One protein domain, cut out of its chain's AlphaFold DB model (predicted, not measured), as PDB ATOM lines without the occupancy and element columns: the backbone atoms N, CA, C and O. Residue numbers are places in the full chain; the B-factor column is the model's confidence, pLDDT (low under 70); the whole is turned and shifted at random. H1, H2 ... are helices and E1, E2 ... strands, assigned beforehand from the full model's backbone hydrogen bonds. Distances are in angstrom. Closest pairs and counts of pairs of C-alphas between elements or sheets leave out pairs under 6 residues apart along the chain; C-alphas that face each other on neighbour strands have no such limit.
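Overview. This is residues 8 to 99 of the 100 residues of an uncharacterized protein of Colletotrichum tanaceti (UniProt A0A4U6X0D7). A small twisted sheet of three strands is grazed by one long helix, H1, whose residues 76 to 97 stick out free. The printed part has 92 residues, with E1, E2, E3, then H1: mixed, helices and strands. The sheet E1 - E2 - E3 is a meander, each strand the antiparallel neighbour of the one before. The whole is only just extended, close to loose: radius of gyration of the C-alphas 18.8 A, spans 68 by 27 by 14 A.

Along the chain. Find C-alpha 8 at (-47.688, 37.344, 28.269); E1, residues 8 to 13, runs 16.8 A. E2, residues 23 to 32, runs 28.6 A; E3, residues 37 to 47, 29.7 A. H1, residues 61 to 97, runs 54.2 A to (-77.748, 22.000, 34.897).

Arrangement. In hairpin E1 and E2, find N 10 and O 29 within hydrogen-bond range, 2.9 A; in hairpin E2 and E3, N 28 and O 42, 2.9 A. H1, with every O i to N i+4 pair within range, only grazes the sheet; its closest C-alphas to E1 are Phe 71 and Leu 13, 6.2 A.

Size, cuts and confidence. The farthest C-alphas, Ala 53 and Arg 99, are 68.2 A apart. The printed part has no cut; link E3 to H1 is long. No printed residue is under 70 in pLDDT.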
ATOM      1  N   TYR A   8     -48.492  38.560  28.352       97.44
ATOM      2  CA  TYR A   8     -47.688  37.344  28.269       97.44
ATOM      3  C   TYR A   8     -47.589  36.923  26.811       97.44
ATOM      4  O   TYR A   8     -48.600  36.868  26.115       97.44
ATOM      5  N   VAL A   9     -46.380  36.613  26.352       97.12
ATOM      6  CA  VAL A   9     -46.151  36.122  24.992       97.12
ATOM      7  C   VAL A   9     -45.723  34.667  25.075       97.12
ATOM      8  O   VAL A   9     -44.664  34.354  25.615       97.12
ATOM      9  N   LEU A  10     -46.565  33.777  24.560       95.75
ATOM     10  CA  LEU A  10     -46.317  32.341  24.544       95.75
ATOM     11  C   LEU A  10     -45.971  31.919  23.124       95.75
ATOM     12  O   LEU A  10     -46.796  32.085  22.231       95.75
ATOM     13  N   TYR A  11     -44.774  31.375  22.924       96.06
ATOM     14  CA  TYR A  11     -44.333  30.840  21.638       96.06
ATOM     15  C   TYR A  11     -44.479  29.326  21.594       96.06
ATOM     16  O   TYR A  11     -44.246  28.634  22.586       96.06
ATOM     17  N   ARG A  12     -44.800  28.816  20.408       96.19
ATOM     18  CA  ARG A  12     -44.781  27.390  20.106       96.19
ATOM     19  C   ARG A  12     -44.221  27.142  18.714       96.19
ATOM     20  O   ARG A  12     -44.511  27.886  17.777       96.19
ATOM     21  N   LEU A  13     -43.483  26.048  18.571       97.94
ATOM     22  CA  LEU A  13     -43.210  25.452  17.264       97.94
ATOM     23  C   LEU A  13     -44.519  24.903  16.678       97.94
ATOM     24  O   LEU A  13     -45.285  24.257  17.399       97.94
ATOM     25  N   THR A  14     -44.788  25.158  15.396       97.25
ATOM     26  CA  THR A  14     -45.970  24.594  14.713       97.25
ATOM     27  C   THR A  14     -45.692  23.228  14.099       97.25
ATOM     28  O   THR A  14     -46.627  22.467  13.875       97.25
ATOM     29  N   GLU A  15     -44.420  22.915  13.864       96.62
ATOM     30  CA  GLU A  15     -43.931  21.632  13.368       96.62
ATOM     31  C   GLU A  15     -42.529  21.346  13.940       96.62
ATOM     32  O   GLU A  15     -41.813  22.287  14.308       96.62
ATOM     33  N   PRO A  16     -42.117  20.071  14.055       97.31
ATOM     34  CA  PRO A  16     -40.760  19.739  14.459       97.31
ATOM     35  C   PRO A  16     -39.791  20.025  13.301       97.31
ATOM     36  O   PRO A  16     -40.066  19.620  12.171       97.31
ATOM     37  N   PRO A  17     -38.625  20.645  13.547       97.31
ATOM     38  CA  PRO A  17     -37.667  20.874  12.474       97.31
ATOM     39  C   PRO A  17     -37.018  19.564  12.002       97.31
ATOM     40  O   PRO A  17     -36.950  18.566  12.733       97.31
ATOM     41  N   THR A  18     -36.475  19.587  10.790       97.62
ATOM     42  CA  THR A  18     -35.618  18.542  10.225       97.62
ATOM     43  C   THR A  18     -34.180  19.047  10.066       97.62
ATOM     44  O   THR A  18     -33.939  20.253  10.166       97.62
ATOM     45  N   PRO A  19     -33.196  18.156   9.848       97.62
ATOM     46  CA  PRO A  19     -31.831  18.572   9.515       97.62
ATOM     47  C   PRO A  19     -31.740  19.454   8.262       97.62
ATOM     48  O   PRO A  19     -30.778  20.197   8.110       97.62
ATOM     49  N   GLU A  20     -32.744  19.394   7.389       97.88
ATOM     50  CA  GLU A  20     -32.851  20.169   6.154       97.88
ATOM     51  C   GLU A  20     -33.655  21.469   6.329       97.88
ATOM     52  O   GLU A  20     -33.737  22.260   5.391       97.88
ATOM     53  N   SER A  21     -34.246  21.715   7.507       97.75
ATOM     54  CA  SER A  21     -35.008  22.939   7.768       97.75
ATOM     55  C   SER A  21     -34.125  24.177   7.617       97.75
ATOM     56  O   SER A  21     -33.138  24.344   8.338       97.75
ATOM     57  N   THR A  22     -34.530  25.070   6.715       97.94
ATOM     58  CA  THR A  22     -33.914  26.387   6.480       97.94
ATOM     59  C   THR A  22     -34.665  27.529   7.164       97.94
ATOM     60  O   THR A  22     -34.184  28.662   7.191       97.94
ATOM     61  N   SER A  23     -35.822  27.240   7.757       97.69
ATOM     62  CA  SER A  23     -36.599  28.156   8.585       97.69
ATOM     63  C   SER A  23     -37.248  27.417   9.762       97.69
ATOM     64  O   SER A  23     -37.336  26.187   9.783       97.69
ATOM     65  N   LEU A  24     -37.678  28.174  10.770       97.62
ATOM     66  CA  LEU A  24     -38.525  27.706  11.862       97.62
ATOM     67  C   LEU A  24     -39.923  28.282  11.693       97.62
ATOM     68  O   LEU A  24     -40.081  29.501  11.645       97.62
ATOM     69  N   ARG A  25     -40.935  27.413  11.671       97.19
ATOM     70  CA  ARG A  25     -42.341  27.819  11.671       97.19
ATOM     71  C   ARG A  25     -42.870  27.845  13.098       97.19
ATOM     72  O   ARG A  25     -42.842  26.837  13.816       97.19
ATOM     73  N   MET A  26     -43.323  29.016  13.519       97.56
ATOM     74  CA  MET A  26     -43.750  29.279  14.883       97.56
ATOM     75  C   MET A  26     -45.076  30.025  14.910       97.56
ATOM     76  O   MET A  26     -45.488  30.699  13.969       97.56
ATOM     77  N   GLU A  27     -45.741  29.912  16.046       97.56
ATOM     78  CA  GLU A  27     -46.916  30.694  16.373       97.56
ATOM     79  C   GLU A  27     -46.726  31.284  17.767       97.56
ATOM     80  O   GLU A  27     -46.222  30.601  18.661       97.56
ATOM     81  N   SER A  28     -47.144  32.534  17.967       97.12
ATOM     82  CA  SER A  28     -47.225  33.116  19.304       97.12
ATOM     83  C   SER A  28     -48.615  33.623  19.644       97.12
ATOM     84  O   SER A  28     -49.347  34.133  18.790       97.12
ATOM     85  N   TRP A  29     -48.980  33.459  20.913       97.19
ATOM     86  CA  TRP A  29     -50.178  34.042  21.506       97.19
ATOM     87  C   TRP A  29     -49.758  35.138  22.470       97.19
ATOM     88  O   TRP A  29     -49.000  34.900  23.410       97.19
ATOM     89  N   ILE A  30     -50.278  36.336  22.234       97.44
ATOM     90  CA  ILE A  30     -50.106  37.489  23.108       97.44
ATOM     91  C   ILE A  30     -51.368  37.580  23.958       97.44
ATOM     92  O   ILE A  30     -52.447  37.884  23.447       97.44
ATOM     93  N   LEU A  31     -51.239  37.278  25.244       97.25
ATOM     94  CA  LEU A  31     -52.318  37.282  26.224       97.25
ATOM     95  C   LEU A  31     -52.310  38.603  26.986       97.25
ATOM     96  O   LEU A  31     -51.281  38.979  27.541       97.25
ATOM     97  N   SER A  32     -53.455  39.277  27.031       96.44
ATOM     98  CA  SER A  32     -53.671  40.426  27.911       96.44
ATOM     99  C   SER A  32     -53.970  39.933  29.321       96.44
ATOM    100  O   SER A  32     -54.935  39.186  29.511       96.44
ATOM    101  N   ASP A  33     -53.164  40.354  30.298       94.50
ATOM    102  CA  ASP A  33     -53.392  40.055  31.715       94.50
ATOM    103  C   ASP A  33     -54.660  40.760  32.200       94.50
ATOM    104  O   ASP A  33     -55.533  40.134  32.791       94.50
ATOM    105  N   GLN A  34     -54.826  42.041  31.850       93.69
ATOM    106  CA  GLN A  34     -55.977  42.831  32.280       93.69
ATOM    107  C   GLN A  34     -57.311  42.326  31.705       93.69
ATOM    108  O   GLN A  34     -58.352  42.448  32.353       93.69
ATOM    109  N   HIS A  35     -57.314  41.829  30.466       93.12
ATOM    110  CA  HIS A  35     -58.538  41.411  29.778       93.12
ATOM    111  C   HIS A  35     -58.769  39.898  29.777       93.12
ATOM    112  O   HIS A  35     -59.786  39.462  29.240       93.12
ATOM    113  N   HIS A  36     -57.837  39.113  30.327       93.06
ATOM    114  CA  HIS A  36     -57.899  37.650  30.392       93.06
ATOM    115  C   HIS A  36     -58.245  36.989  29.044       93.06
ATOM    116  O   HIS A  36     -59.047  36.060  28.969       93.06
ATOM    117  N   ARG A  37     -57.661  37.492  27.947       94.31
ATOM    118  CA  ARG A  37     -57.925  37.004  26.584       94.31
ATOM    119  C   ARG A  37     -56.695  37.087  25.690       94.31
ATOM    120  O   ARG A  37     -55.773  37.860  25.955       94.31
ATOM    121  N   ILE A  38     -56.729  36.360  24.575       96.31
ATOM    122  CA  ILE A  38     -55.777  36.549  23.476       96.31
ATOM    123  C   ILE A  38     -56.011  37.940  22.875       96.31
ATOM    124  O   ILE A  38     -57.083  38.235  22.346       96.31
ATOM    125  N   ALA A  39     -55.003  38.801  22.987       96.50
ATOM    126  CA  ALA A  39     -54.972  40.128  22.389       96.50
ATOM    127  C   ALA A  39     -54.486  40.077  20.936       96.50
ATOM    128  O   ALA A  39     -54.984  40.824  20.099       96.50
ATOM    129  N   ALA A  40     -53.539  39.182  20.636       96.81
ATOM    130  CA  ALA A  40     -53.051  38.953  19.285       96.81
ATOM    131  C   ALA A  40     -52.501  37.534  19.111       96.81
ATOM    132  O   ALA A  40     -52.051  36.889  20.060       96.81
ATOM    133  N   LYS A  41     -52.522  37.077  17.860       97.69
ATOM    134  CA  LYS A  41     -51.917  35.831  17.406       97.69
ATOM    135  C   LYS A  41     -50.963  36.157  16.263       97.69
ATOM    136  O   LYS A  41     -51.363  36.847  15.328       97.69
ATOM    137  N   VAL A  42     -49.732  35.665  16.335       97.94
ATOM    138  CA  VAL A  42     -48.702  35.905  15.316       97.94
ATOM    139  C   VAL A  42     -48.271  34.571  14.729       97.94
ATOM    140  O   VAL A  42     -48.033  33.622  15.472       97.94
ATOM    141  N   ILE A  43     -48.185  34.507  13.405       97.25
ATOM    142  CA  ILE A  43     -47.585  33.391  12.673       97.25
ATOM    143  C   ILE A  43     -46.245  33.897  12.155       97.25
ATOM    144  O   ILE A  43     -46.194  34.966  11.547       97.25
ATOM    145  N   ASP A  44     -45.183  33.155  12.437       95.38
ATOM    146  CA  ASP A  44     -43.806  33.546  12.160       95.38
ATOM    147  C   ASP A  44     -43.089  32.423  11.403       95.38
ATOM    148  O   ASP A  44     -43.233  31.239  11.724       95.38
ATOM    149  N   GLU A  45     -42.319  32.812  10.392       96.88
ATOM    150  CA  GLU A  45     -41.366  31.955   9.707       96.88
ATOM    151  C   GLU A  45     -39.982  32.606   9.784       96.88
ATOM    152  O   GLU A  45     -39.678  33.573   9.086       96.88
ATOM    153  N   THR A  46     -39.129  32.066  10.652       95.69
ATOM    154  CA  THR A  46     -37.800  32.620  10.921       95.69
ATOM    155  C   THR A  46     -36.739  31.867  10.128       95.69
ATOM    156  O   THR A  46     -36.468  30.702  10.414       95.69
ATOM    157  N   ALA A  47     -36.108  32.523   9.151       97.56
ATOM    158  CA  ALA A  47     -35.026  31.935   8.362       97.56
ATOM    159  C   ALA A  47     -33.756  31.692   9.197       97.56
ATOM    160  O   ALA A  47     -33.379  32.492  10.054       97.56
ATOM    161  N   ILE A  48     -33.055  30.602   8.896       97.62
ATOM    162  CA  ILE A  48     -31.755  30.271   9.472       97.62
ATOM    163  C   ILE A  48     -30.676  30.782   8.525       97.62
ATOM    164  O   ILE A  48     -30.641  30.436   7.342       97.62
ATOM    165  N   TYR A  49     -29.782  31.615   9.047       97.44
ATOM    166  CA  TYR A  49     -28.780  32.304   8.246       97.44
ATOM    167  C   TYR A  49     -27.382  32.096   8.825       97.44
ATOM    168  O   TYR A  49     -27.149  32.300  10.018       97.44
ATOM    169  N   ASP A  50     -26.448  31.693   7.969       96.88
ATOM    170  CA  ASP A  50     -25.025  31.679   8.281       96.88
ATOM    171  C   ASP A  50     -24.433  33.034   7.889       96.88
ATOM    172  O   ASP A  50     -24.231  33.331   6.711       96.88
ATOM    173  N   TYR A  51     -24.161  33.863   8.895       95.44
ATOM    174  CA  TYR A  51     -23.591  35.193   8.700       95.44
ATOM    175  C   TYR A  51     -22.130  35.171   8.248       95.44
ATOM    176  O   TYR A  51     -21.702  36.109   7.584       95.44
ATOM    177  N   ALA A  52     -21.366  34.121   8.567       96.44
ATOM    178  CA  ALA A  52     -19.984  34.009   8.109       96.44
ATOM    179  C   ALA A  52     -19.933  33.672   6.612       96.44
ATOM    180  O   ALA A  52     -19.113  34.220   5.880       96.44
ATOM    181  N   ALA A  53     -20.840  32.805   6.154       96.19
ATOM    182  CA  ALA A  53     -20.972  32.440   4.745       96.19
ATOM    183  C   ALA A  53     -21.925  33.353   3.945       96.19
ATOM    184  O   ALA A  53     -22.093  33.133   2.745       96.19
ATOM    185  N   ALA A  54     -22.558  34.333   4.597       96.81
ATOM    186  CA  ALA A  54     -23.549  35.249   4.028       96.81
ATOM    187  C   ALA A  54     -24.644  34.541   3.199       96.81
ATOM    188  O   ALA A  54     -24.964  34.949   2.078       96.81
ATOM    189  N   LYS A  55     -25.223  33.458   3.735       97.56
ATOM    190  CA  LYS A  55     -26.257  32.675   3.037       97.56
ATOM    191  C   LYS A  55     -27.253  31.999   3.977       97.56
ATOM    192  O   LYS A  55     -26.965  31.759   5.150       97.56
ATOM    193  N   VAL A  56     -28.406  31.622   3.419       97.31
ATOM    194  CA  VAL A  56     -29.357  30.714   4.077       97.31
ATOM    195  C   VAL A  56     -28.651  29.402   4.403       97.31
ATOM    196  O   VAL A  56     -27.869  28.879   3.605       97.31
ATOM    197  N   SER A  57     -28.926  28.890   5.594       97.81
ATOM    198  CA  SER A  57     -28.325  27.677   6.125       97.81
ATOM    199  C   SER A  57     -29.391  26.803   6.780       97.81
ATOM    200  O   SER A  57     -30.579  27.117   6.746       97.81
ATOM    201  N   VAL A  58     -28.952  25.697   7.365       98.06
ATOM    202  CA  VAL A  58     -29.787  24.771   8.129       98.06
ATOM    203  C   VAL A  58     -29.412  24.807   9.607       98.06
ATOM    204  O   VAL A  58     -28.372  25.342  10.003       98.06
ATOM    205  N   LEU A  59     -30.262  24.226  10.449       97.31
ATOM    206  CA  LEU A  59     -29.956  24.054  11.866       97.31
ATOM    207  C   LEU A  59     -28.728  23.160  12.069       97.31
ATOM    208  O   LEU A  59     -28.543  22.145  11.401       97.31
ATOM    209  N   ARG A  60     -27.926  23.477  13.089       96.62
ATOM    210  CA  ARG A  60     -26.889  22.550  13.566       96.62
ATOM    211  C   ARG A  60     -27.544  21.316  14.201       96.62
ATOM    212  O   ARG A  60     -28.593  21.476  14.830       96.62
ATOM    213  N   PRO A  61     -26.919  20.123  14.158       97.50
ATOM    214  CA  PRO A  61     -27.528  18.891  14.674       97.50
ATOM    215  C   PRO A  61     -28.093  19.016  16.096       97.50
ATOM    216  O   PRO A  61     -29.254  18.702  16.337       97.50
ATOM    217  N   PHE A  62     -27.335  19.618  17.021       97.81
ATOM    218  CA  PHE A  62     -27.804  19.799  18.399       97.81
ATOM    219  C   PHE A  62     -29.038  20.714  18.514       97.81
ATOM    220  O   PHE A  62     -29.812  20.581  19.459       97.81
ATOM    221  N   MET A  63     -29.219  21.666  17.592       97.50
ATOM    222  CA  MET A  63     -30.388  22.549  17.571       97.50
ATOM    223  C   MET A  63     -31.625  21.772  17.127       97.50
ATOM    224  O   MET A  63     -32.675  21.914  17.749       97.50
ATOM    225  N   VAL A  64     -31.483  20.914  16.110       98.19
ATOM    226  CA  VAL A  64     -32.548  20.007  15.656       98.19
ATOM    227  C   VAL A  64     -32.998  19.115  16.810       98.19
ATOM    228  O   VAL A  64     -34.187  19.075  17.119       98.19
ATOM    229  N   ASP A  65     -32.059  18.472  17.506       98.31
ATOM    230  CA  ASP A  65     -32.370  17.576  18.626       98.31
ATOM    231  C   ASP A  65     -33.112  18.298  19.755       98.31
ATOM    232  O   ASP A  65     -34.117  17.806  20.278       98.31
ATOM    233  N   LYS A  66     -32.646  19.497  20.125       98.31
ATOM    234  CA  LYS A  66     -33.281  20.297  21.178       98.31
ATOM    235  C   LYS A  66     -34.677  20.752  20.777       98.31
ATOM    236  O   LYS A  66     -35.598  20.585  21.569       98.31
ATOM    237  N   LEU A  67     -34.853  21.279  19.568       98.06
ATOM    238  CA  LEU A  67     -36.148  21.779  19.107       98.06
ATOM    239  C   LEU A  67     -37.156  20.649  18.880       98.06
ATOM    240  O   LEU A  67     -38.321  20.811  19.232       98.06
ATOM    241  N   ARG A  68     -36.723  19.480  18.395       98.25
ATOM    242  CA  ARG A  68     -37.576  18.282  18.324       98.25
ATOM    243  C   ARG A  68     -38.040  17.833  19.701       98.25
ATOM    244  O   ARG A  68     -39.221  17.549  19.881       98.25
ATOM    245  N   ARG A  69     -37.140  17.818  20.689       98.44
ATOM    246  CA  ARG A  69     -37.514  17.522  22.078       98.44
ATOM    247  C   ARG A  69     -38.495  18.560  22.625       98.44
ATOM    248  O   ARG A  69     -39.466  18.179  23.269       98.44
ATOM    249  N   THR A  70     -38.276  19.845  22.354       98.12
ATOM    250  CA  THR A  70     -39.212  20.917  22.728       98.12
ATOM    251  C   THR A  70     -40.583  20.712  22.097       98.12
ATOM    252  O   THR A  70     -41.580  20.769  22.808       98.12
ATOM    253  N   PHE A  71     -40.643  20.401  20.803       98.19
ATOM    254  CA  PHE A  71     -41.898  20.113  20.115       98.19
ATOM    255  C   PHE A  71     -42.629  18.912  20.733       98.19
ATOM    256  O   PHE A  71     -43.822  18.995  21.000       98.19
ATOM    257  N   ALA A  72     -41.917  17.826  21.047       98.31
ATOM    258  CA  ALA A  72     -42.515  16.670  21.714       98.31
ATOM    259  C   ALA A  72     -43.111  17.031  23.088       98.31
ATOM    260  O   ALA A  72     -44.243  16.654  23.382       98.31
ATOM    261  N   MET A  73     -42.394  17.822  23.896       98.31
ATOM    262  CA  MET A  73     -42.900  18.306  25.189       98.31
ATOM    263  C   MET A  73     -44.123  19.223  25.027       98.31
ATOM    264  O   MET A  73     -45.033  19.172  25.850       98.31
ATOM    265  N   GLN A  74     -44.168  20.050  23.974       97.50
ATOM    266  CA  GLN A  74     -45.343  20.870  23.664       97.50
ATOM    267  C   GLN A  74     -46.572  20.002  23.365       97.50
ATOM    268  O   GLN A  74     -47.643  20.284  23.895       97.50
ATOM    269  N   GLU A  75     -46.431  18.965  22.536       97.62
ATOM    270  CA  GLU A  75     -47.561  18.103  22.168       97.62
ATOM    271  C   GLU A  75     -48.048  17.256  23.352       97.62
ATOM    272  O   GLU A  75     -49.255  17.123  23.555       97.62
ATOM    273  N   GLU A  76     -47.134  16.766  24.194       97.69
ATOM    274  CA  GLU A  76     -47.485  16.089  25.449       97.69
ATOM    275  C   GLU A  76     -48.270  17.022  26.384       97.69
ATOM    276  O   GLU A  76     -49.358  16.676  26.857       97.69
ATOM    277  N   ALA A  77     -47.758  18.237  26.607       96.75
ATOM    278  CA  ALA A  77     -48.421  19.235  27.439       96.75
ATOM    279  C   ALA A  77     -49.792  19.621  26.870       96.75
ATOM    280  O   ALA A  77     -50.767  19.708  27.614       96.75
ATOM    281  N   ARG A  78     -49.896  19.805  25.549       95.19
ATOM    282  CA  ARG A  78     -51.158  20.107  24.867       95.19
ATOM    283  C   ARG A  78     -52.199  19.024  25.127       95.19
ATOM    284  O   ARG A  78     -53.327  19.363  25.469       95.19
ATOM    285  N   GLY A  79     -51.832  17.749  24.987       95.38
ATOM    286  CA  GLY A  79     -52.736  16.632  25.261       95.38
ATOM    287  C   GLY A  79     -53.208  16.617  26.715       95.38
ATOM    288  O   GLY A  79     -54.410  16.586  26.976       95.38
ATOM    289  N   LYS A  80     -52.266  16.726  27.661       97.25
ATOM    290  CA  LYS A  80     -52.563  16.756  29.098       97.25
ATOM    291  C   LYS A  80     -53.518  17.895  29.467       97.25
ATOM    292  O   LYS A  80     -54.544  17.658  30.099       97.25
ATOM    293  N   TYR A  81     -53.197  19.124  29.072       95.62
ATOM    294  CA  TYR A  81     -53.976  20.294  29.475       95.62
ATOM    295  C   TYR A  81     -55.300  20.428  28.717       95.62
ATOM    296  O   TYR A  81     -56.249  20.974  29.272       95.62
ATOM    297  N   ALA A  82     -55.412  19.903  27.492       95.31
ATOM    298  CA  ALA A  82     -56.700  19.824  26.801       95.31
ATOM    299  C   ALA A  82     -57.684  18.910  27.549       95.31
ATOM    300  O   ALA A  82     -58.856  19.252  27.690       95.31
ATOM    301  N   GLU A  83     -57.203  17.780  28.070       96.88
ATOM    302  CA  GLU A  83     -58.007  16.864  28.882       96.88
ATOM    303  C   GLU A  83     -58.422  17.497  30.221       96.88
ATOM    304  O   GLU A  83     -59.581  17.397  30.619       96.88
ATOM    305  N   GLU A  84     -57.501  18.182  30.906       97.12
ATOM    306  CA  GLU A  84     -57.811  18.912  32.145       97.12
ATOM    307  C   GLU A  84     -58.847  20.023  31.908       97.12
ATOM    308  O   GLU A  84     -59.807  20.140  32.670       97.12
ATOM    309  N   ALA A  85     -58.699  20.795  30.826       95.31
ATOM    310  CA  ALA A  85     -59.658  21.827  30.450       95.31
ATOM    311  C   ALA A  85     -61.040  21.236  30.139       95.31
ATOM    312  O   ALA A  85     -62.042  21.778  30.602       95.31
ATOM    313  N   ARG A  86     -61.105  20.107  29.413       97.19
ATOM    314  CA  ARG A  86     -62.375  19.431  29.109       97.19
ATOM    315  C   ARG A  86     -63.108  19.025  30.386       97.19
ATOM    316  O   ARG A  86     -64.270  19.373  30.544       97.19
ATOM    317  N   LYS A  87     -62.412  18.379  31.326       97.62
ATOM    318  CA  LYS A  87     -62.992  17.978  32.621       97.62
ATOM    319  C   LYS A  87     -63.507  19.167  33.427       97.62
ATOM    320  O   LYS A  87     -64.548  19.070  34.065       97.62
ATOM    321  N   ALA A  88     -62.773  20.281  33.420       96.62
ATOM    322  CA  ALA A  88     -63.200  21.491  34.113       96.62
ATOM    323  C   ALA A  88     -64.484  22.075  33.501       96.62
ATOM    324  O   ALA A  88     -65.369  22.487  34.243       96.62
ATOM    325  N   ILE A  89     -64.597  22.077  32.167       96.19
ATOM    326  CA  ILE A  89     -65.799  22.530  31.452       96.19
ATOM    327  C   ILE A  89     -66.988  21.612  31.766       96.19
ATOM    328  O   ILE A  89     -68.016  22.109  32.218       96.19
ATOM    329  N   GLU A  90     -66.824  20.291  31.627       97.06
ATOM    330  CA  GLU A  90     -67.865  19.292  31.935       97.06
ATOM    331  C   GLU A  90     -68.388  19.451  33.377       97.06
ATOM    332  O   GLU A  90     -69.594  19.473  33.620       97.06
ATOM    333  N   ALA A  91     -67.486  19.646  34.346       96.56
ATOM    334  CA  ALA A  91     -67.864  19.855  35.743       96.56
ATOM    335  C   ALA A  91     -68.680  21.143  35.963       96.56
ATOM    336  O   ALA A  91     -69.572  21.165  36.812       96.56
ATOM    337  N   VAL A  92     -68.389  22.219  35.224       96.44
ATOM    338  CA  VAL A  92     -69.168  23.466  35.290       96.44
ATOM    339  C   VAL A  92     -70.560  23.260  34.689       96.44
ATOM    340  O   VAL A  92     -71.545  23.630  35.325       96.44
ATOM    341  N   GLU A  93     -70.660  22.602  33.534       95.94
ATOM    342  CA  GLU A  93     -71.939  22.305  32.869       95.94
ATOM    343  C   GLU A  93     -72.864  21.437  33.748       95.94
ATOM    344  O   GLU A  93     -74.070  21.694  33.866       95.94
ATOM    345  N   GLU A  94     -72.312  20.443  34.452       96.00
ATOM    346  CA  GLU A  94     -73.070  19.639  35.418       96.00
ATOM    347  C   GLU A  94     -73.611  20.472  36.591       96.00
ATOM    348  O   GLU A  94     -74.718  20.230  37.076       96.00
ATOM    349  N   LEU A  95     -72.843  21.451  37.075       96.25
ATOM    350  CA  LEU A  95     -73.273  22.312  38.177       96.25
ATOM    351  C   LEU A  95     -74.351  23.305  37.739       96.25
ATOM    352  O   LEU A  95     -75.280  23.567  38.505       96.25
ATOM    353  N   GLU A  96     -74.247  23.840  36.523       94.44
ATOM    354  CA  GLU A  96     -75.247  24.745  35.954       94.44
ATOM    355  C   GLU A  96     -76.576  24.025  35.691       94.44
ATOM    356  O   GLU A  96     -77.630  24.544  36.060       94.44
ATOM    357  N   SER A  97     -76.539  22.796  35.165       92.44
ATOM    358  CA  SER A  97     -77.748  22.000  34.897       92.44
ATOM    359  C   SER A  97     -78.513  21.570  36.154       92.44
ATOM    360  O   SER A  97     -79.721  21.381  36.091       92.44
ATOM    361  N   ARG A  98     -77.846  21.446  37.310       83.81
ATOM    362  CA  ARG A  98     -78.495  21.152  38.607       83.81
ATOM    363  C   ARG A  98     -79.125  22.378  39.274       83.81
ATOM    364  O   ARG A  98     -79.810  22.228  40.284       83.81
ATOM    365  N   ARG A  99     -78.818  23.584  38.787       71.81
ATOM    366  CA  ARG A  99     -79.262  24.860  39.369       71.81
ATOM    367  C   ARG A  99     -80.468  25.469  38.646       71.81
ATOM    368  O   ARG A  99     -81.060  26.393  39.203       71.81
TER     369      ARG A  99